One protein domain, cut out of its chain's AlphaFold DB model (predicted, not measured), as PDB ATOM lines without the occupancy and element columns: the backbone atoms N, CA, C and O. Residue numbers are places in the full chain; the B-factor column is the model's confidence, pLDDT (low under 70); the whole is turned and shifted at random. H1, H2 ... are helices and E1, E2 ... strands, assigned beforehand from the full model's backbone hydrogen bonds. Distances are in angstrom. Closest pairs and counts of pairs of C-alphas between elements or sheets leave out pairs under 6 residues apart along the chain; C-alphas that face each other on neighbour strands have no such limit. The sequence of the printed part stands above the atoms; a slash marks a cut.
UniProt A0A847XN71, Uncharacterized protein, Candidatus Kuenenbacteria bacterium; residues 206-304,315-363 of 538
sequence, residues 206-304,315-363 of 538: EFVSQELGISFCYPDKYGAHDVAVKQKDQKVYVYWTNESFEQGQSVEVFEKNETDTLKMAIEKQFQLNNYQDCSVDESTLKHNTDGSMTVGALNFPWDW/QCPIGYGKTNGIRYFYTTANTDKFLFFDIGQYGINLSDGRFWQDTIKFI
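This is residues 206 to 304 and 315 to 363 of the 538 residues of an uncharacterized protein of Candidatus Kuenenbacteria bacterium (UniProt A0A847XN71). A long, twisted sheet of seven strands runs through the domain; its E6 end curls round the helix H1, while the small hairpin E1 and E2 loosely covers the E3 and E4 end, with the short helix H2 packed on E2. E9 runs through the middle. The printed part has 148 residues, in the order E1 E2 E3 E4 E5 H1 E6 E7 E8 E9 H2; the large sheet, E3 E4 E5 E9 E8 E7 E6, is antiparallel throughout. The class is mostly strand, though under half of the residues are in named elements. The whole is compact and rounded, with a radius of gyration of the C-alphas of 15.5 A and spans of 43 by 39 by 32 A.

E1, residues 206 to 209, and E2, residues 214 to 218, form an antiparallel hairpin, with N 207 and O 216 2.8 A apart. The closest C-alphas of E2 and E3, residues 225 to 232, are those of Tyr 218 and Val 227, 7.7 A. E3, E4, residues 235 to 240, and E5, residues 249 to 255, form a meander, each strand the antiparallel neighbour of the one before; N 230 and O 237 are 2.9 A apart, N 236 and O 251 2.8 A. H1, residues 262 to 269, is on the sheet, which curls round it. Its closest C-alphas to E6, residues 279 to 281, are those of Lys 263 and Val 280, 6.0 A. E7, residues 293 to 299, pairs in staggered fashion: with E6 over 297 to 299, N 281 and O 297 2.8 A apart, and with E8, residues 326 to 332, over 293 to 296, N 294 and O 331 2.9 A apart. E8 and E9, residues 337 to 344, form a hairpin, with N 339 and O 330 2.8 A apart; E9 is also the neighbour of E5, with N 252 and O 340 2.9 A apart. H2, residues 356 to 359, only grazes the sheet with 356 to 357; its closest C-alphas to E2 are those of Thr 359 and Phe 216, 5.2 A. In H1 every O i to N i+4 pair is within hydrogen-bond range; H2 is too short for such a pair.

E1 begins at C-alpha 206 (89.596, 154.971, 179.842). E3 is 21.7 A long, E5 20.7 A, and E9 22.5 A, ending at C-alpha 344 (105.751, 162.880, 192.001). H1 is 10.5 A long. H2 ends at C-alpha 359 (96.130, 161.672, 177.526).

The C-alphas farthest apart, Ala 224 and Asn 273, are 44.5 A apart. Residues 305 to 314 are not printed; C-alphas 304 and 315 are 15.0 A apart across the cut. The links E6 to E7 and E9 to H2 are long. Mean pLDDT of the printed part is 81.5; 23 residues are under 70, among them 283 to 292.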
ATOM      1  N   GLU A 206      90.011 153.578 179.804       86.62
ATOM      2  CA  GLU A 206      89.596 154.971 179.842       86.62
ATOM      3  C   GLU A 206      88.866 155.281 181.152       86.62
ATOM      4  O   GLU A 206      87.932 154.580 181.546       86.62
ATOM      5  N   PHE A 207      89.271 156.367 181.805       85.25
ATOM      6  CA  PHE A 207      88.520 156.993 182.880       85.25
ATOM      7  C   PHE A 207      87.787 158.224 182.344       85.25
ATOM      8  O   PHE A 207      88.391 159.075 181.693       85.25
ATOM      9  N   VAL A 208      86.497 158.339 182.661       78.25
ATOM     10  CA  VAL A 208      85.652 159.481 182.287       78.25
ATOM     11  C   VAL A 208      84.940 160.000 183.533       78.25
ATOM     12  O   VAL A 208      84.181 159.263 184.161       78.25
ATOM     13  N   SER A 209      85.146 161.276 183.863       74.62
ATOM     14  CA  SER A 209      84.383 161.991 184.886       74.62
ATOM     15  C   SER A 209      83.527 163.066 184.232       74.62
ATOM     16  O   SER A 209      84.021 164.131 183.867       74.62
ATOM     17  N   GLN A 210      82.230 162.776 184.093       65.56
ATOM     18  CA  GLN A 210      81.248 163.752 183.608       65.56
ATOM     19  C   GLN A 210      81.137 164.943 184.569       65.56
ATOM     20  O   GLN A 210      81.092 166.080 184.126       65.56
ATOM     21  N   GLU A 211      81.185 164.685 185.880       63.38
ATOM     22  CA  GLU A 211      81.137 165.721 186.920       63.38
ATOM     23  C   GLU A 211      82.290 166.723 186.799       63.38
ATOM     24  O   GLU A 211      82.074 167.930 186.821       63.38
ATOM     25  N   LEU A 212      83.521 166.229 186.649       71.50
ATOM     26  CA  LEU A 212      84.699 167.093 186.577       71.50
ATOM     27  C   LEU A 212      84.993 167.589 185.158       71.50
ATOM     28  O   LEU A 212      85.880 168.420 184.970       71.50
ATOM     29  N   GLY A 213      84.262 167.097 184.157       73.50
ATOM     30  CA  GLY A 213      84.475 167.466 182.766       73.50
ATOM     31  C   GLY A 213      85.836 167.011 182.233       73.50
ATOM     32  O   GLY A 213      86.440 167.725 181.437       73.50
ATOM     33  N   ILE A 214      86.356 165.856 182.672       81.31
ATOM     34  CA  ILE A 214      87.642 165.316 182.192       81.31
ATOM     35  C   ILE A 214      87.574 163.832 181.817       81.31
ATOM     36  O   ILE A 214      86.818 163.055 182.403       81.31
ATOM     37  N   SER A 215      88.428 163.415 180.883       84.50
ATOM     38  CA  SER A 215      88.741 162.006 180.633       84.50
ATOM     39  C   SER A 215      90.237 161.792 180.403       84.50
ATOM     40  O   SER A 215      90.927 162.690 179.926       84.50
ATOM     41  N   PHE A 216      90.755 160.608 180.726       89.69
ATOM     42  CA  PHE A 216      92.144 160.210 180.447       89.69
ATOM     43  C   PHE A 216      92.276 158.683 180.364       89.69
ATOM     44  O   PHE A 216      91.402 157.949 180.823       89.69
ATOM     45  N   CYS A 217      93.375 158.198 179.794       89.81
ATOM     46  CA  CYS A 217      93.706 156.777 179.745       89.81
ATOM     47  C   CYS A 217      94.576 156.357 180.932       89.81
ATOM     48  O   CYS A 217      95.409 157.136 181.385       89.81
ATOM     49  N   TYR A 218      94.453 155.114 181.393       93.62
ATOM     50  CA  TYR A 218      95.332 154.531 182.410       93.62
ATOM     51  C   TYR A 218      95.517 153.019 182.184       93.62
ATOM     52  O   TYR A 218      94.579 152.345 181.750       93.62
ATOM     53  N   PRO A 219      96.701 152.449 182.472       93.75
ATOM     54  CA  PRO A 219      96.942 151.030 182.239       93.75
ATOM     55  C   PRO A 219      96.325 150.179 183.358       93.75
ATOM     56  O   PRO A 219      96.143 150.659 184.472       93.75
ATOM     57  N   ASP A 220      96.072 148.891 183.108       91.69
ATOM     58  CA  ASP A 220      95.721 147.939 184.183       91.69
ATOM     59  C   ASP A 220      96.896 147.695 185.144       91.69
ATOM     60  O   ASP A 220      96.716 147.439 186.337       91.69
ATOM     61  N   LYS A 221      98.126 147.734 184.613       90.50
ATOM     62  CA  LYS A 221      99.355 147.430 185.349       90.50
ATOM     63  C   LYS A 221     100.507 148.321 184.918       90.50
ATOM     64  O   LYS A 221     100.664 148.628 183.741       90.50
ATOM     65  N   TYR A 222     101.387 148.618 185.865       87.38
ATOM     66  CA  TYR A 222     102.676 149.248 185.611       87.38
ATOM     67  C   TYR A 222     103.783 148.463 186.325       87.38
ATOM     68  O   TYR A 222     103.896 148.463 187.553       87.38
ATOM     69  N   GLY A 223     104.591 147.733 185.553       86.56
ATOM     70  CA  GLY A 223     105.565 146.793 186.108       86.56
ATOM     71  C   GLY A 223     104.879 145.683 186.913       86.56
ATOM     72  O   GLY A 223     104.114 144.896 186.361       86.56
ATOM     73  N   ALA A 224     105.167 145.607 188.214       88.06
ATOM     74  CA  ALA A 224     104.562 144.636 189.131       88.06
ATOM     75  C   ALA A 224     103.310 145.163 189.861       88.06
ATOM     76  O   ALA A 224     102.710 144.417 190.633       88.06
ATOM     77  N   HIS A 225     102.935 146.424 189.643       89.88
ATOM     78  CA  HIS A 225     101.847 147.086 190.357       89.88
ATOM     79  C   HIS A 225     100.563 147.068 189.530       89.88
ATOM     80  O   HIS A 225     100.592 147.393 188.343       89.88
ATOM     81  N   ASP A 226      99.444 146.728 190.164       94.75
ATOM     82  CA  ASP A 226      98.112 146.946 189.598       94.75
ATOM     83  C   ASP A 226      97.722 148.414 189.801       94.75
ATOM     84  O   ASP A 226      97.921 148.962 190.890       94.75
ATOM     85  N   VAL A 227      97.173 149.043 188.767       95.06
ATOM     86  CA  VAL A 227      96.825 150.469 188.764       95.06
ATOM     87  C   VAL A 227      95.308 150.624 188.799       95.06
ATOM     88  O   VAL A 227      94.576 149.911 188.117       95.06
ATOM     89  N   ALA A 228      94.824 151.560 189.609       94.06
ATOM     90  CA  ALA A 228      93.414 151.905 189.698       94.06
ATOM     91  C   ALA A 228      93.216 153.422 189.735       94.06
ATOM     92  O   ALA A 228      94.141 154.184 190.023       94.06
ATOM     93  N   VAL A 229      91.980 153.842 189.461       95.56
ATOM     94  CA  VAL A 229      91.569 155.245 189.490       95.56
ATOM     95  C   VAL A 229      90.475 155.450 190.529       95.56
ATOM     96  O   VAL A 229      89.553 154.641 190.643       95.56
ATOM     97  N   LYS A 230      90.568 156.540 191.293       92.81
ATOM     98  CA  LYS A 230      89.533 156.945 192.246       92.81
ATOM     99  C   LYS A 230      89.313 158.450 192.206       92.81
ATOM    100  O   LYS A 230      90.247 159.215 192.413       92.81
ATOM    101  N   GLN A 231      88.068 158.864 192.002       90.19
ATOM    102  CA  GLN A 231      87.646 160.255 192.156       90.19
ATOM    103  C   GLN A 231      87.203 160.519 193.600       90.19
ATOM    104  O   GLN A 231      86.524 159.691 194.213       90.19
ATOM    105  N   LYS A 232      87.595 161.675 194.136       89.44
ATOM    106  CA  LYS A 232      87.130 162.224 195.408       89.44
ATOM    107  C   LYS A 232      87.094 163.748 195.293       89.44
ATOM    108  O   LYS A 232      88.139 164.369 195.108       89.44
ATOM    109  N   ASP A 233      85.906 164.328 195.430       88.00
ATOM    110  CA  ASP A 233      85.671 165.764 195.257       88.00
ATOM    111  C   ASP A 233      86.183 166.238 193.876       88.00
ATOM    112  O   ASP A 233      85.968 165.563 192.870       88.00
ATOM    113  N   GLN A 234      86.913 167.356 193.825       87.31
ATOM    114  CA  GLN A 234      87.507 167.925 192.607       87.31
ATOM    115  C   GLN A 234      88.799 167.220 192.151       87.31
ATOM    116  O   GLN A 234      89.496 167.707 191.262       87.31
ATOM    117  N   LYS A 235      89.149 166.079 192.759       93.38
ATOM    118  CA  LYS A 235      90.437 165.412 192.565       93.38
ATOM    119  C   LYS A 235      90.281 163.963 192.129       93.38
ATOM    120  O   LYS A 235      89.466 163.207 192.658       93.38
ATOM    121  N   VAL A 236      91.112 163.551 191.179       95.81
ATOM    122  CA  VAL A 236      91.189 162.175 190.687       95.81
ATOM    123  C   VAL A 236      92.581 161.627 190.949       95.81
ATOM    124  O   VAL A 236      93.580 162.263 190.625       95.81
ATOM    125  N   TYR A 237      92.635 160.436 191.537       97.06
ATOM    126  CA  TYR A 237      93.857 159.735 191.906       97.06
ATOM    127  C   TYR A 237      94.086 158.545 190.980       97.06
ATOM    128  O   TYR A 237      93.178 157.735 190.796       97.06
ATOM    129  N   VAL A 238      95.305 158.408 190.463       96.50
ATOM    130  CA  VAL A 238      95.818 157.239 189.742       96.50
ATOM    131  C   VAL A 238      96.862 156.579 190.637       96.50
ATOM    132  O   VAL A 238      97.934 157.136 190.877       96.50
ATOM    133  N   TYR A 239      96.531 155.421 191.197       94.75
ATOM    134  CA  TYR A 239      97.257 154.854 192.332       94.75
ATOM    135  C   TYR A 239      97.494 153.356 192.176       94.75
ATOM    136  O   TYR A 239      96.793 152.669 191.429       94.75
ATOM    137  N   TRP A 240      98.483 152.837 192.903       93.44
ATOM    138  CA  TRP A 240      98.700 151.400 192.995       93.44
ATOM    139  C   TRP A 240      97.741 150.785 194.009       93.44
ATOM    140  O   TRP A 240      97.608 151.275 195.129       93.44
ATOM    141  N   THR A 241      97.085 149.684 193.651       92.06
ATOM    142  CA  THR A 241      96.025 149.090 194.489       92.06
ATOM    143  C   THR A 241      96.519 148.532 195.827       92.06
ATOM    144  O   THR A 241      95.712 148.280 196.722       92.06
ATOM    145  N   ASN A 242      97.832 148.339 195.979       91.38
ATOM    146  CA  ASN A 242      98.475 147.902 197.216       91.38
ATOM    147  C   ASN A 242      98.792 149.053 198.192       91.38
ATOM    148  O   ASN A 242      99.270 148.783 199.294       91.38
ATOM    149  N   GLU A 243      98.527 150.303 197.812       91.25
ATOM    150  CA  GLU A 243      98.745 151.508 198.617       91.25
ATOM    151  C   GLU A 243      97.436 152.292 198.808       91.25
ATOM    152  O   GLU A 243      96.420 152.041 198.152       91.25
ATOM    153  N   SER A 244      97.425 153.243 199.748       92.88
ATOM    154  CA  SER A 244      96.294 154.170 199.877       92.88
ATOM    155  C   SER A 244      96.226 155.073 198.650       92.88
ATOM    156  O   SER A 244      97.255 155.593 198.220       92.88
ATOM    157  N   PHE A 245      95.028 155.326 198.129       92.62
ATOM    158  CA  PHE A 245      94.860 156.109 196.903       92.62
ATOM    159  C   PHE A 245      95.423 157.534 197.007       92.62
ATOM    160  O   PHE A 245      95.886 158.076 196.010       92.62
ATOM    161  N   GLU A 246      95.464 158.114 198.210       93.00
ATOM    162  CA  GLU A 246      96.055 159.429 198.470       93.00
ATOM    163  C   GLU A 246      97.579 159.488 198.262       93.00
ATOM    164  O   GLU A 246      98.132 160.581 198.195       93.00
ATOM    165  N   GLN A 247      98.258 158.338 198.169       88.44
ATOM    166  CA  GLN A 247      99.694 158.243 197.867       88.44
ATOM    167  C   GLN A 247      99.979 158.147 196.360       88.44
ATOM    168  O   GLN A 247     101.137 158.218 195.953       88.44
ATOM    169  N   GLY A 248      98.938 157.983 195.537       91.81
ATOM    170  CA  GLY A 248      99.063 157.915 194.087       91.81
ATOM    171  C   GLY A 248      99.333 159.266 193.426       91.81
ATOM    172  O   GLY A 248      99.406 160.315 194.068       91.81
ATOM    173  N   GLN A 249      99.433 159.230 192.101       95.38
ATOM    174  CA  GLN A 249      99.461 160.431 191.268       95.38
ATOM    175  C   GLN A 249      98.068 161.043 191.234       95.38
ATOM    176  O   GLN A 249      97.076 160.337 191.414       95.38
ATOM    177  N   SER A 250      97.961 162.346 191.003       96.56
ATOM    178  CA  SER A 250      96.649 162.982 190.970       96.56
ATOM    179  C   SER A 250      96.541 164.124 189.978       96.56
ATOM    180  O   SER A 250      97.530 164.771 189.632       96.56
ATOM    181  N   VAL A 251      95.303 164.358 189.553       96.56
ATOM    182  CA  VAL A 251      94.871 165.560 188.852       96.56
ATOM    183  C   VAL A 251      93.725 166.200 189.627       96.56
ATOM    184  O   VAL A 251      92.798 165.515 190.055       96.56
ATOM    185  N   GLU A 252      93.807 167.506 189.838       96.25
ATOM    186  CA  GLU A 252      92.795 168.310 190.520       96.25
ATOM    187  C   GLU A 252      92.238 169.358 189.556       96.25
ATOM    188  O   GLU A 252      93.007 169.985 188.827       96.25
ATOM    189  N   VAL A 253      90.914 169.496 189.509       91.12
ATOM    190  CA  VAL A 253      90.200 170.345 188.547       91.12
ATOM    191  C   VAL A 253      89.751 171.634 189.222       91.12
ATOM    192  O   VAL A 253      89.135 171.595 190.280       91.12
ATOM    193  N   PHE A 254      90.019 172.765 188.576       90.12
ATOM    194  CA  PHE A 254      89.619 174.098 189.017       90.12
ATOM    195  C   PHE A 254      88.863 174.830 187.910       90.12
ATOM    196  O   PHE A 254      89.080 174.577 186.723       90.12
ATOM    197  N   GLU A 255      88.016 175.776 188.303       83.00
ATOM    198  CA  GLU A 255      87.287 176.657 187.389       83.00
ATOM    199  C   GLU A 255      88.057 177.961 187.136       83.00
ATOM    200  O   GLU A 255      88.784 178.459 187.998       83.00
ATOM    201  N   LYS A 256      87.899 178.530 185.940       75.62
ATOM    202  CA  LYS A 256      88.422 179.844 185.551       75.62
ATOM    203  C   LYS A 256      87.467 180.529 184.578       75.62
ATOM    204  O   LYS A 256      86.741 179.868 183.845       75.62
ATOM    205  N   ASN A 257      87.547 181.853 184.471       66.25
ATOM    206  CA  ASN A 257      86.872 182.532 183.366       66.25
ATOM    207  C   ASN A 257      87.537 182.147 182.035       66.25
ATOM    208  O   ASN A 257      88.762 182.001 181.955       66.25
ATOM    209  N   GLU A 258      86.748 182.020 180.969       62.00
ATOM    210  CA  GLU A 258      87.263 181.674 179.635       62.00
ATOM    211  C   GLU A 258      88.302 182.697 179.140       62.00
ATOM    212  O   GLU A 258      89.295 182.318 178.520       62.00
ATOM    213  N   THR A 259      88.128 183.973 179.502       66.12
ATOM    214  CA  THR A 259      89.035 185.081 179.159       66.12
ATOM    215  C   THR A 259      90.285 185.167 180.040       66.12
ATOM    216  O   THR A 259      91.206 185.914 179.712       66.12
ATOM    217  N   ASP A 260      90.327 184.458 181.174       69.88
ATOM    218  CA  ASP A 260      91.496 184.461 182.055       69.88
ATOM    219  C   ASP A 260      92.609 183.584 181.462       69.88
ATOM    220  O   ASP A 260      92.392 182.426 181.076       69.88
ATOM    221  N   THR A 261      93.831 184.127 181.443       82.75
ATOM    222  CA  THR A 261      95.044 183.344 181.165       82.75
ATOM    223  C   THR A 261      95.297 182.339 182.290       82.75
ATOM    224  O   THR A 261      94.794 182.507 183.404       82.75
ATOM    225  N   LEU A 262      96.112 181.307 182.035       85.56
ATOM    226  CA  LEU A 262      96.463 180.322 183.065       85.56
ATOM    227  C   LEU A 262      97.068 181.004 184.300       85.56
ATOM    228  O   LEU A 262      96.609 180.775 185.417       85.56
ATOM    229  N   LYS A 263      98.042 181.897 184.096       88.81
ATOM    230  CA  LYS A 263      98.619 182.712 185.165       88.81
ATOM    231  C   LYS A 263      97.572 183.482 185.972       88.81
ATOM    232  O   LYS A 263      97.572 183.377 187.195       88.81
ATOM    233  N   MET A 264      96.670 184.212 185.310       84.88
ATOM    234  CA  MET A 264      95.627 184.985 185.997       84.88
ATOM    235  C   MET A 264      94.688 184.083 186.807       84.88
ATOM    236  O   MET A 264      94.319 184.431 187.927       84.88
ATOM    237  N   ALA A 265      94.319 182.923 186.257       87.00
ATOM    238  CA  ALA A 265      93.464 181.953 186.932       87.00
ATOM    239  C   ALA A 265      94.121 181.405 188.208       87.00
ATOM    240  O   ALA A 265      93.496 181.404 189.266       87.00
ATOM    241  N   ILE A 266      95.402 181.022 188.140       91.19
ATOM    242  CA  ILE A 266      96.161 180.536 189.303       91.19
ATOM    243  C   ILE A 266      96.306 181.650 190.354       91.19
ATOM    244  O   ILE A 266      96.059 181.419 191.538       91.19
ATOM    245  N   GLU A 267      96.666 182.869 189.939       90.00
ATOM    246  CA  GLU A 267      96.817 184.019 190.841       90.00
ATOM    247  C   GLU A 267      95.532 184.322 191.620       90.00
ATOM    248  O   GLU A 267      95.592 184.549 192.833       90.00
ATOM    249  N   LYS A 268      94.375 184.274 190.945       88.88
ATOM    250  CA  LYS A 268      93.050 184.461 191.552       88.88
ATOM    251  C   LYS A 268      92.672 183.302 192.476       88.88
ATOM    252  O   LYS A 268      92.310 183.550 193.624       88.88
ATOM    253  N   GLN A 269      92.780 182.061 191.994       92.06
ATOM    254  CA  GLN A 269      92.338 180.866 192.722       92.06
ATOM    255  C   GLN A 269      93.076 180.700 194.053       92.06
ATOM    256  O   GLN A 269      92.468 180.378 195.072       92.06
ATOM    257  N   PHE A 270      94.388 180.938 194.050       90.38
ATOM    258  CA  PHE A 270      95.235 180.737 195.223       90.38
ATOM    259  C   PHE A 270      95.543 182.019 195.995       90.38
ATOM    260  O   PHE A 270      96.294 181.964 196.968       90.38
ATOM    261  N   GLN A 271      94.983 183.160 195.575       89.12
ATOM    262  CA  GLN A 271      95.229 184.470 196.183       89.12
ATOM    263  C   GLN A 271      96.734 184.714 196.369       89.12
ATOM    264  O   GLN A 271      97.222 184.968 197.474       89.12
ATOM    265  N   LEU A 272      97.496 184.568 195.276       85.31
ATOM    266  CA  LEU A 272      98.963 184.559 195.339       85.31
ATOM    267  C   LEU A 272      99.558 185.872 195.864       85.31
ATOM    268  O   LEU A 272     100.668 185.875 196.383       85.31
ATOM    269  N   ASN A 273      98.802 186.967 195.813       85.12
ATOM    270  CA  ASN A 273      99.145 188.244 196.438       85.12
ATOM    271  C   ASN A 273      99.353 188.162 197.964       85.12
ATOM    272  O   ASN A 273      99.985 189.052 198.532       85.12
ATOM    273  N   ASN A 274      98.854 187.114 198.624       85.62
ATOM    274  CA  ASN A 274      99.095 186.854 200.045       85.62
ATOM    275  C   ASN A 274     100.468 186.213 200.322       85.62
ATOM    276  O   ASN A 274     100.838 186.050 201.486       85.62
ATOM    277  N   TYR A 275     101.230 185.863 199.284       82.19
ATOM    278  CA  TYR A 275     102.530 185.211 199.386       82.19
ATOM    279  C   TYR A 275     103.639 186.152 198.902       82.19
ATOM    280  O   TYR A 275     103.572 186.694 197.803       82.19
ATOM    281  N   GLN A 276     104.672 186.353 199.726       74.00
ATOM    282  CA  GLN A 276     105.765 187.299 199.436       74.00
ATOM    283  C   GLN A 276     106.625 186.871 198.238       74.00
ATOM    284  O   GLN A 276     107.040 187.718 197.454       74.00
ATOM    285  N   ASP A 277     106.857 185.565 198.093       79.38
ATOM    286  CA  ASP A 277     107.860 185.012 197.179       79.38
ATOM    287  C   ASP A 277     107.281 183.963 196.206       79.38
ATOM    288  O   ASP A 277     108.035 183.231 195.565       79.38
ATOM    289  N   CYS A 278     105.950 183.873 196.074       84.19
ATOM    290  CA  CYS A 278     105.303 182.949 195.137       84.19
ATOM    291  C   CYS A 278     105.024 183.625 193.798       84.19
ATOM    292  O   CYS A 278     104.388 184.675 193.742       84.19
ATOM    293  N   SER A 279     105.416 182.988 192.700       87.00
ATOM    294  CA  SER A 279     105.098 183.464 191.354       87.00
ATOM    295  C   SER A 279     104.741 182.313 190.427       87.00
ATOM    296  O   SER A 279     105.223 181.193 190.590       87.00
ATOM    297  N   VAL A 280     103.891 182.585 189.437       87.44
ATOM    298  CA  VAL A 280     103.616 181.624 188.366       87.44
ATOM    299  C   VAL A 280     104.742 181.705 187.338       87.44
ATOM    300  O   VAL A 280     104.960 182.751 186.725       87.44
ATOM    301  N   ASP A 281     105.445 180.593 187.148       83.88
ATOM    302  CA  ASP A 281     106.447 180.406 186.108       83.88
ATOM    303  C   ASP A 281     105.847 179.603 184.946       83.88
ATOM    304  O   ASP A 281     105.590 178.405 185.063       83.88
ATOM    305  N   GLU A 282     105.627 180.274 183.817       75.44
ATOM    306  CA  GLU A 282     105.187 179.668 182.549       75.44
ATOM    307  C   GLU A 282     106.381 179.358 181.617       75.44
ATOM    308  O   GLU A 282     106.207 178.873 180.500       75.44
ATOM    309  N   SER A 283     107.620 179.638 182.044       62.50
ATOM    310  CA  SER A 283     108.809 179.610 181.181       62.50
ATOM    311  C   SER A 283     109.510 178.250 181.086       62.50
ATOM    312  O   SER A 283     110.486 178.113 180.342       62.50
ATOM    313  N   THR A 284     109.044 177.216 181.792       52.41
ATOM    314  CA  THR A 284     109.805 175.963 181.912       52.41
ATOM    315  C   THR A 284     108.967 174.686 182.026       52.41
ATOM    316  O   THR A 284     109.074 173.976 183.011       52.41
ATOM    317  N   LEU A 285     108.259 174.278 180.966       52.47
ATOM    318  CA  LEU A 285     108.020 172.848 180.684       52.47
ATOM    319  C   LEU A 285     108.012 172.610 179.165       52.47
ATOM    320  O   LEU A 285     107.062 172.925 178.455       52.47
ATOM    321  N   LYS A 286     109.123 172.071 178.648       44.22
ATOM    322  CA  LYS A 286     109.322 171.722 177.233       44.22
ATOM    323  C   LYS A 286     108.550 170.450 176.858       44.22
ATOM    324  O   LYS A 286     109.162 169.426 176.593       44.22
ATOM    325  N   HIS A 287     107.227 170.527 176.802       43.97
ATOM    326  CA  HIS A 287     106.391 169.532 176.128       43.97
ATOM    327  C   HIS A 287     105.226 170.238 175.439       43.97
ATOM    328  O   HIS A 287     104.075 170.049 175.801       43.97
ATOM    329  N   ASN A 288     105.510 171.090 174.453       45.81
ATOM    330  CA  ASN A 288     104.463 171.468 173.515       45.81
ATOM    331  C   ASN A 288     105.041 171.787 172.132       45.81
ATOM    332  O   ASN A 288     105.822 172.723 171.969       45.81
ATOM    333  N   THR A 289     104.670 170.979 171.142       37.59
ATOM    334  CA  THR A 289     104.980 171.194 169.722       37.59
ATOM    335  C   THR A 289     103.766 171.665 168.912       37.59
ATOM    336  O   THR A 289     103.912 171.830 167.704       37.59
ATOM    337  N   ASP A 290     102.595 171.891 169.526       41.34
ATOM    338  CA  ASP A 290     101.360 172.248 168.806       41.34
ATOM    339  C   ASP A 290     100.724 173.606 169.164       41.34
ATOM    340  O   ASP A 290      99.896 174.096 168.399       41.34
ATOM    341  N   GLY A 291     101.135 174.256 170.260       44.72
ATOM    342  CA  GLY A 291     100.674 175.605 170.621       44.72
ATOM    343  C   GLY A 291      99.232 175.704 171.149       44.72
ATOM    344  O   GLY A 291      98.747 176.816 171.330       44.72
ATOM    345  N   SER A 292      98.554 174.582 171.419       54.12
ATOM    346  CA  SER A 292      97.162 174.534 171.909       54.12
ATOM    347  C   SER A 292      97.015 174.443 173.440       54.12
ATOM    348  O   SER A 292      95.906 174.552 173.971       54.12
ATOM    349  N   MET A 293      98.129 174.266 174.160       70.12
ATOM    350  CA  MET A 293      98.171 173.993 175.603       70.12
ATOM    351  C   MET A 293      99.090 174.984 176.323       70.12
ATOM    352  O   MET A 293     100.218 175.221 175.875       70.12
ATOM    353  N   THR A 294      98.639 175.477 177.477       76.19
ATOM    354  CA  THR A 294      99.420 176.328 178.384       76.19
ATOM    355  C   THR A 294      99.723 175.556 179.662       76.19
ATOM    356  O   THR A 294      98.836 174.931 180.248       76.19
ATOM    357  N   VAL A 295     100.979 175.608 180.103       84.25
ATOM    358  CA  VAL A 295     101.457 174.976 181.337       84.25
ATOM    359  C   VAL A 295     102.176 175.997 182.208       84.25
ATOM    360  O   VAL A 295     102.836 176.898 181.695       84.25
ATOM    361  N   GLY A 296     102.064 175.847 183.523       85.12
ATOM    362  CA  GLY A 296     102.728 176.726 184.484       85.12
ATOM    363  C   GLY A 296     103.022 176.013 185.795       85.12
ATOM    364  O   GLY A 296     102.431 174.981 186.095       85.12
ATOM    365  N   ALA A 297     103.934 176.543 186.596       87.00
ATOM    366  CA  ALA A 297     104.227 176.020 187.928       87.00
ATOM    367  C   ALA A 297     104.370 177.162 188.935       87.00
ATOM    368  O   ALA A 297     104.779 178.264 188.579       87.00
ATOM    369  N   LEU A 298     104.062 176.898 190.206       87.00
ATOM    370  CA  LEU A 298     104.335 177.855 191.276       87.00
ATOM    371  C   LEU A 298     105.803 177.778 191.674       87.00
ATOM    372  O   LEU A 298     106.262 176.765 192.205       87.00
ATOM    373  N   ASN A 299     106.529 178.856 191.413       82.31
ATOM    374  CA  ASN A 299     107.947 178.989 191.681       82.31
ATOM    375  C   ASN A 299     108.193 179.986 192.818       82.31
ATOM    376  O   ASN A 299     107.497 180.994 192.939       82.31
ATOM    377  N   PHE A 300     109.219 179.704 193.614       76.88
ATOM    378  CA  PHE A 300     109.690 180.549 194.704       76.88
ATOM    379  C   PHE A 300     111.225 180.457 194.794       76.88
ATOM    380  O   PHE A 300     111.795 179.435 194.393       76.88
ATOM    381  N   PRO A 301     111.925 181.501 195.271       67.19
ATOM    382  CA  PRO A 301     113.376 181.507 195.401       67.19
ATOM    383  C   PRO A 301     113.828 180.403 196.362       67.19
ATOM    384  O   PRO A 301     113.462 180.389 197.537       67.19
ATOM    385  N   TRP A 302     114.630 179.467 195.859       58.12
ATOM    386  CA  TRP A 302     115.273 178.448 196.682       58.12
ATOM    387  C   TRP A 302     116.502 179.041 197.373       58.12
ATOM    388  O   TRP A 302     117.444 179.464 196.700       58.12
ATOM    389  N   ASP A 303     116.511 179.034 198.706       54.31
ATOM    390  CA  ASP A 303     117.716 179.319 199.481       54.31
ATOM    391  C   ASP A 303     118.538 178.032 199.648       54.31
ATOM    392  O   ASP A 303     118.133 177.087 200.325       54.31
ATOM    393  N   TRP A 304     119.695 177.987 198.993       47.44
ATOM    394  CA  TRP A 304     120.653 176.882 199.053       47.44
ATOM    395  C   TRP A 304     121.528 176.923 200.319       47.44
ATOM    396  O   TRP A 304     122.315 176.000 200.539       47.44
ATOM    397  N   GLN A 315     105.893 180.076 201.669       74.88
ATOM    398  CA  GLN A 315     106.230 180.897 200.512       74.88
ATOM    399  C   GLN A 315     105.271 180.704 199.345       74.88
ATOM    400  O   GLN A 315     105.171 181.605 198.529       74.88
ATOM    401  N   CYS A 316     104.568 179.571 199.268       81.62
ATOM    402  CA  CYS A 316     103.522 179.291 198.286       81.62
ATOM    403  C   CYS A 316     102.405 178.453 198.935       81.62
ATOM    404  O   CYS A 316     102.634 177.834 199.979       81.62
ATOM    405  N   PRO A 317     101.212 178.372 198.317       85.94
ATOM    406  CA  PRO A 317     100.138 177.493 198.766       85.94
ATOM    407  C   PRO A 317     100.615 176.054 199.011       85.94
ATOM    408  O   PRO A 317     101.237 175.420 198.148       85.94
ATOM    409  N   ILE A 318     100.313 175.535 200.205       82.12
ATOM    410  CA  ILE A 318     100.740 174.204 200.649       82.12
ATOM    411  C   ILE A 318     100.217 173.151 199.667       82.12
ATOM    412  O   ILE A 318      99.026 173.092 199.382       82.12
ATOM    413  N   GLY A 319     101.121 172.312 199.157       83.56
ATOM    414  CA  GLY A 319     100.801 171.241 198.208       83.56
ATOM    415  C   GLY A 319     100.941 171.620 196.729       83.56
ATOM    416  O   GLY A 319     101.130 170.721 195.916       83.56
ATOM    417  N   TYR A 320     100.962 172.913 196.390       87.94
ATOM    418  CA  TYR A 320     100.962 173.388 194.995       87.94
ATOM    419  C   TYR A 320     102.297 173.971 194.521       87.94
ATOM    420  O   TYR A 320     102.537 174.093 193.320       87.94
ATOM    421  N   GLY A 321     103.179 174.327 195.458       79.25
ATOM    422  CA  GLY A 321     104.527 174.803 195.155       79.25
ATOM    423  C   GLY A 321     105.396 173.756 194.445       79.25
ATOM    424  O   GLY A 321     105.228 172.545 194.628       79.25
ATOM    425  N   LYS A 322     106.369 174.233 193.661       74.25
ATOM    426  CA  LYS A 322     107.398 173.405 193.023       74.25
ATOM    427  C   LYS A 322     108.135 172.539 194.049       74.25
ATOM    428  O   LYS A 322     108.527 172.996 195.121       74.25
ATOM    429  N   THR A 323     108.360 171.281 193.685       74.25
ATOM    430  CA  THR A 323     109.166 170.326 194.458       74.25
ATOM    431  C   THR A 323     110.229 169.695 193.557       74.25
ATOM    432  O   THR A 323     110.335 170.039 192.381       74.25
ATOM    433  N   ASN A 324     110.997 168.737 194.084       72.38
ATOM    434  CA  ASN A 324     111.852 167.873 193.262       72.38
ATOM    435  C   ASN A 324     111.048 166.871 192.404       72.38
ATOM    436  O   ASN A 324     111.650 166.079 191.686       72.38
ATOM    437  N   GLY A 325     109.716 166.835 192.524       76.50
ATOM    438  CA  GLY A 325     108.820 166.032 191.694       76.50
ATOM    439  C   GLY A 325     108.133 166.846 190.594       76.50
ATOM    440  O   GLY A 325     108.107 168.076 190.617       76.50
ATOM    441  N   ILE A 326     107.545 166.130 189.643       82.69
ATOM    442  CA  ILE A 326     106.748 166.647 188.535       82.69
ATOM    443  C   ILE A 326     105.412 167.150 189.091       82.69
ATOM    444  O   ILE A 326     104.554 166.363 189.502       82.69
ATOM    445  N   ARG A 327     105.256 168.476 189.109       87.94
ATOM    446  CA  ARG A 327     104.025 169.174 189.490       87.94
ATOM    447  C   ARG A 327     103.827 170.389 188.612       87.94
ATOM    448  O   ARG A 327     104.776 171.152 188.427       87.94
ATOM    449  N   TYR A 328     102.628 170.560 188.077       89.94
ATOM    450  CA  TYR A 328     102.335 171.674 187.182       89.94
ATOM    451  C   TYR A 328     100.839 171.894 187.011       89.94
ATOM    452  O   TYR A 328     100.024 170.994 187.190       89.94
ATOM    453  N   PHE A 329     100.506 173.114 186.625       92.44
ATOM    454  CA  PHE A 329      99.196 173.517 186.166       92.44
ATOM    455  C   PHE A 329      99.090 173.389 184.650       92.44
ATOM    456  O   PHE A 329     100.080 173.553 183.934       92.44
ATOM    457  N   TYR A 330      97.881 173.120 184.174       89.00
ATOM    458  CA  TYR A 330      97.588 172.840 182.777       89.00
ATOM    459  C   TYR A 330      96.231 173.416 182.365       89.00
ATOM    460  O   TYR A 330      95.248 173.275 183.088       89.00
ATOM    461  N   THR A 331      96.149 174.023 181.185       83.62
ATOM    462  CA  THR A 331      94.874 174.389 180.547       83.62
ATOM    463  C   THR A 331      95.019 174.390 179.025       83.62
ATOM    464  O   THR A 331      96.132 174.430 178.492       83.62
ATOM    465  N   THR A 332      93.892 174.375 178.321       71.25
ATOM    466  CA  THR A 332      93.816 174.564 176.867       71.25
ATOM    467  C   THR A 332      93.022 175.824 176.546       71.25
ATOM    468  O   THR A 332      92.215 176.288 177.358       71.25
ATOM    469  N   ALA A 333      93.234 176.379 175.351       59.50
ATOM    470  CA  ALA A 333      92.463 177.530 174.882       59.50
ATOM    471  C   ALA A 333      90.946 177.252 174.921       59.50
ATOM    472  O   ALA A 333      90.516 176.120 174.693       59.50
ATOM    473  N   ASN A 334      90.148 178.292 175.185       53.72
ATOM    474  CA  ASN A 334      88.677 178.253 175.183       53.72
ATOM    475  C   ASN A 334      88.058 177.240 176.162       53.72
ATOM    476  O   ASN A 334      87.027 176.638 175.868       53.72
ATOM    477  N   THR A 335      88.694 177.043 177.318       64.81
ATOM    478  CA  THR A 335      88.121 176.278 178.434       64.81
ATOM    479  C   THR A 335      87.850 177.186 179.626       64.81
ATOM    480  O   THR A 335      88.574 178.157 179.866       64.81
ATOM    481  N   ASP A 336      86.824 176.840 180.391       70.50
ATOM    482  CA  ASP A 336      86.452 177.416 181.686       70.50
ATOM    483  C   ASP A 336      87.134 176.682 182.857       70.50
ATOM    484  O   ASP A 336      86.775 176.861 184.020       70.50
ATOM    485  N   LYS A 337      88.129 175.829 182.571       82.69
ATOM    486  CA  LYS A 337      88.807 174.990 183.563       82.69
ATOM    487  C   LYS A 337      90.325 175.018 183.426       82.69
ATOM    488  O   LYS A 337      90.899 175.267 182.363       82.69
ATOM    489  N   PHE A 338      91.000 174.722 184.525       90.25
ATOM    490  CA  PHE A 338      92.416 174.383 184.536       90.25
ATOM    491  C   PHE A 338      92.678 173.263 185.538       90.25
ATOM    492  O   PHE A 338      91.889 173.016 186.445       90.25
ATOM    493  N   LEU A 339      93.778 172.551 185.338       93.94
ATOM    494  CA  LEU A 339      94.134 171.358 186.090       93.94
ATOM    495  C   LEU A 339      95.414 171.598 186.877       93.94
ATOM    496  O   LEU A 339      96.283 172.337 186.419       93.94
ATOM    497  N   PHE A 340      95.560 170.921 188.010       95.12
ATOM    498  CA  PHE A 340      96.829 170.759 188.709       95.12
ATOM    499  C   PHE A 340      97.208 169.283 188.763       95.12
ATOM    500  O   PHE A 340      96.455 168.462 189.285       95.12
ATOM    501  N   PHE A 341      98.387 168.955 188.250       93.56
ATOM    502  CA  PHE A 341      98.960 167.620 188.308       93.56
ATOM    503  C   PHE A 341      99.969 167.507 189.448       93.56
ATOM    504  O   PHE A 341     100.905 168.305 189.533       93.56
ATOM    505  N   ASP A 342      99.828 166.463 190.266       92.69
ATOM    506  CA  ASP A 342     100.848 165.998 191.209       92.69
ATOM    507  C   ASP A 342     101.246 164.564 190.847       92.69
ATOM    508  O   ASP A 342     100.549 163.604 191.177       92.69
ATOM    509  N   ILE A 343     102.341 164.433 190.096       90.81
ATOM    510  CA  ILE A 343     102.821 163.162 189.529       90.81
ATOM    511  C   ILE A 343     103.919 162.537 190.402       90.81
ATOM    512  O   ILE A 343     104.144 161.327 190.373       90.81
ATOM    513  N   GLY A 344     104.617 163.343 191.205       86.25
ATOM    514  CA  GLY A 344     105.751 162.880 192.001       86.25
ATOM    515  C   GLY A 344     107.011 162.681 191.153       86.25
ATOM    516  O   GLY A 344     107.317 163.485 190.283       86.25
ATOM    517  N   GLN A 345     107.813 161.655 191.440       81.81
ATOM    518  CA  GLN A 345     109.138 161.503 190.813       81.81
ATOM    519  C   GLN A 345     109.092 160.982 189.366       81.81
ATOM    520  O   GLN A 345     109.966 161.319 188.573       81.81
ATOM    521  N   TYR A 346     108.091 160.169 189.018       82.44
ATOM    522  CA  TYR A 346     107.997 159.501 187.716       82.44
ATOM    523  C   TYR A 346     106.534 159.372 187.298       82.44
ATOM    524  O   TYR A 346     105.703 159.031 188.132       82.44
ATOM    525  N   GLY A 347     106.216 159.589 186.020       84.94
ATOM    526  CA  GLY A 347     104.878 159.334 185.475       84.94
ATOM    527  C   GLY A 347     104.601 157.845 185.239       84.94
ATOM    528  O   GLY A 347     105.529 157.051 185.067       84.94
ATOM    529  N   ILE A 348     103.321 157.469 185.210       89.25
ATOM    530  CA  ILE A 348     102.872 156.129 184.797       89.25
ATOM    531  C   ILE A 348     102.665 156.123 183.279       89.25
ATOM    532  O   ILE A 348     101.899 156.936 182.759       89.25
ATOM    533  N   ASN A 349     103.340 155.205 182.581       89.12
ATOM    534  CA  ASN A 349     103.179 155.014 181.139       89.12
ATOM    535  C   ASN A 349     102.060 154.025 180.812       89.12
ATOM    536  O   ASN A 349     101.886 153.018 181.500       89.12
ATOM    537  N   LEU A 350     101.381 154.309 179.710       87.81
ATOM    538  CA  LEU A 350     100.462 153.437 178.998       87.81
ATOM    539  C   LEU A 350     101.219 152.365 178.206       87.81
ATOM    540  O   LEU A 350     102.436 152.439 178.006       87.81
ATOM    541  N   SER A 351     100.476 151.383 177.705       85.44
ATOM    542  CA  SER A 351     100.985 150.294 176.869       85.44
ATOM    543  C   SER A 351     101.617 150.795 175.562       85.44
ATOM    544  O   SER A 351     102.485 150.127 174.999       85.44
ATOM    545  N   ASP A 352     101.217 151.977 175.086       80.00
ATOM    546  CA  ASP A 352     101.758 152.632 173.889       80.00
ATOM    547  C   ASP A 352     102.957 153.566 174.162       80.00
ATOM    548  O   ASP A 352     103.539 154.119 173.226       80.00
ATOM    549  N   GLY A 353     103.354 153.715 175.430       81.75
ATOM    550  CA  GLY A 353     104.495 154.519 175.862       81.75
ATOM    551  C   GLY A 353     104.201 155.991 176.160       81.75
ATOM    552  O   GLY A 353     105.123 156.687 176.583       81.75
ATOM    553  N   ARG A 354     102.967 156.478 175.977       86.06
ATOM    554  CA  ARG A 354     102.558 157.809 176.466       86.06
ATOM    555  C   ARG A 354     102.361 157.781 177.978       86.06
ATOM    556  O   ARG A 354     101.991 156.744 178.523       86.06
ATOM    557  N   PHE A 355     102.535 158.910 178.661       86.44
ATOM    558  CA  PHE A 355     102.139 158.993 180.064       86.44
ATOM    559  C   PHE A 355     100.628 159.225 180.199       86.44
ATOM    560  O   PHE A 355     100.020 159.874 179.348       86.44
ATOM    561  N   TRP A 356     100.010 158.740 181.281       91.94
ATOM    562  CA  TRP A 356      98.563 158.915 181.497       91.94
ATOM    563  C   TRP A 356      98.153 160.396 181.496       91.94
ATOM    564  O   TRP A 356      97.155 160.758 180.870       91.94
ATOM    565  N   GLN A 357      98.960 161.270 182.111       89.50
ATOM    566  CA  GLN A 357      98.680 162.704 182.167       89.50
ATOM    567  C   GLN A 357      98.732 163.384 180.790       89.50
ATOM    568  O   GLN A 357      98.066 164.397 180.593       89.50
ATOM    569  N   ASP A 358      99.442 162.800 179.816       85.44
ATOM    570  CA  ASP A 358      99.505 163.307 178.437       85.44
ATOM    571  C   ASP A 358      98.246 162.952 177.630       85.44
ATOM    572  O   ASP A 358      98.054 163.432 176.514       85.44
ATOM    573  N   THR A 359      97.384 162.084 178.170       85.75
ATOM    574  CA  THR A 359      96.130 161.672 177.526       85.75
ATOM    575  C   THR A 359      94.906 162.406 178.048       85.75
ATOM    576  O   THR A 359      93.796 162.098 177.619       85.75
ATOM    577  N   ILE A 360      95.090 163.362 178.964       86.81
ATOM    578  CA  ILE A 360      93.965 164.096 179.526       86.81
ATOM    579  C   ILE A 360      93.258 164.932 178.461       86.81
ATOM    580  O   ILE A 360      93.884 165.594 177.630       86.81
ATOM    581  N   LYS A 361      91.931 164.940 178.523       81.50
ATOM    582  CA  LYS A 361      91.075 165.825 177.744       81.50
ATOM    583  C   LYS A 361      90.016 166.429 178.641       81.50
ATOM    584  O   LYS A 361      89.463 165.742 179.497       81.50
ATOM    585  N   PHE A 362      89.706 167.697 178.397       76.06
ATOM    586  CA  PHE A 362      88.450 168.260 178.862       76.06
ATOM    587  C   PHE A 362      87.322 167.667 178.019       76.06
ATOM    588  O   PHE A 362      87.402 167.648 176.788       76.06
ATOM    589  N   ILE A 363      86.295 167.161 178.685       71.62
ATOM    590  CA  ILE A 363      85.040 166.775 178.054       71.62
ATOM    591  C   ILE A 363      84.012 167.851 178.370       71.62
ATOM    592  O   ILE A 363      83.934 168.339 179.494       71.62
TER     593      ILE A 363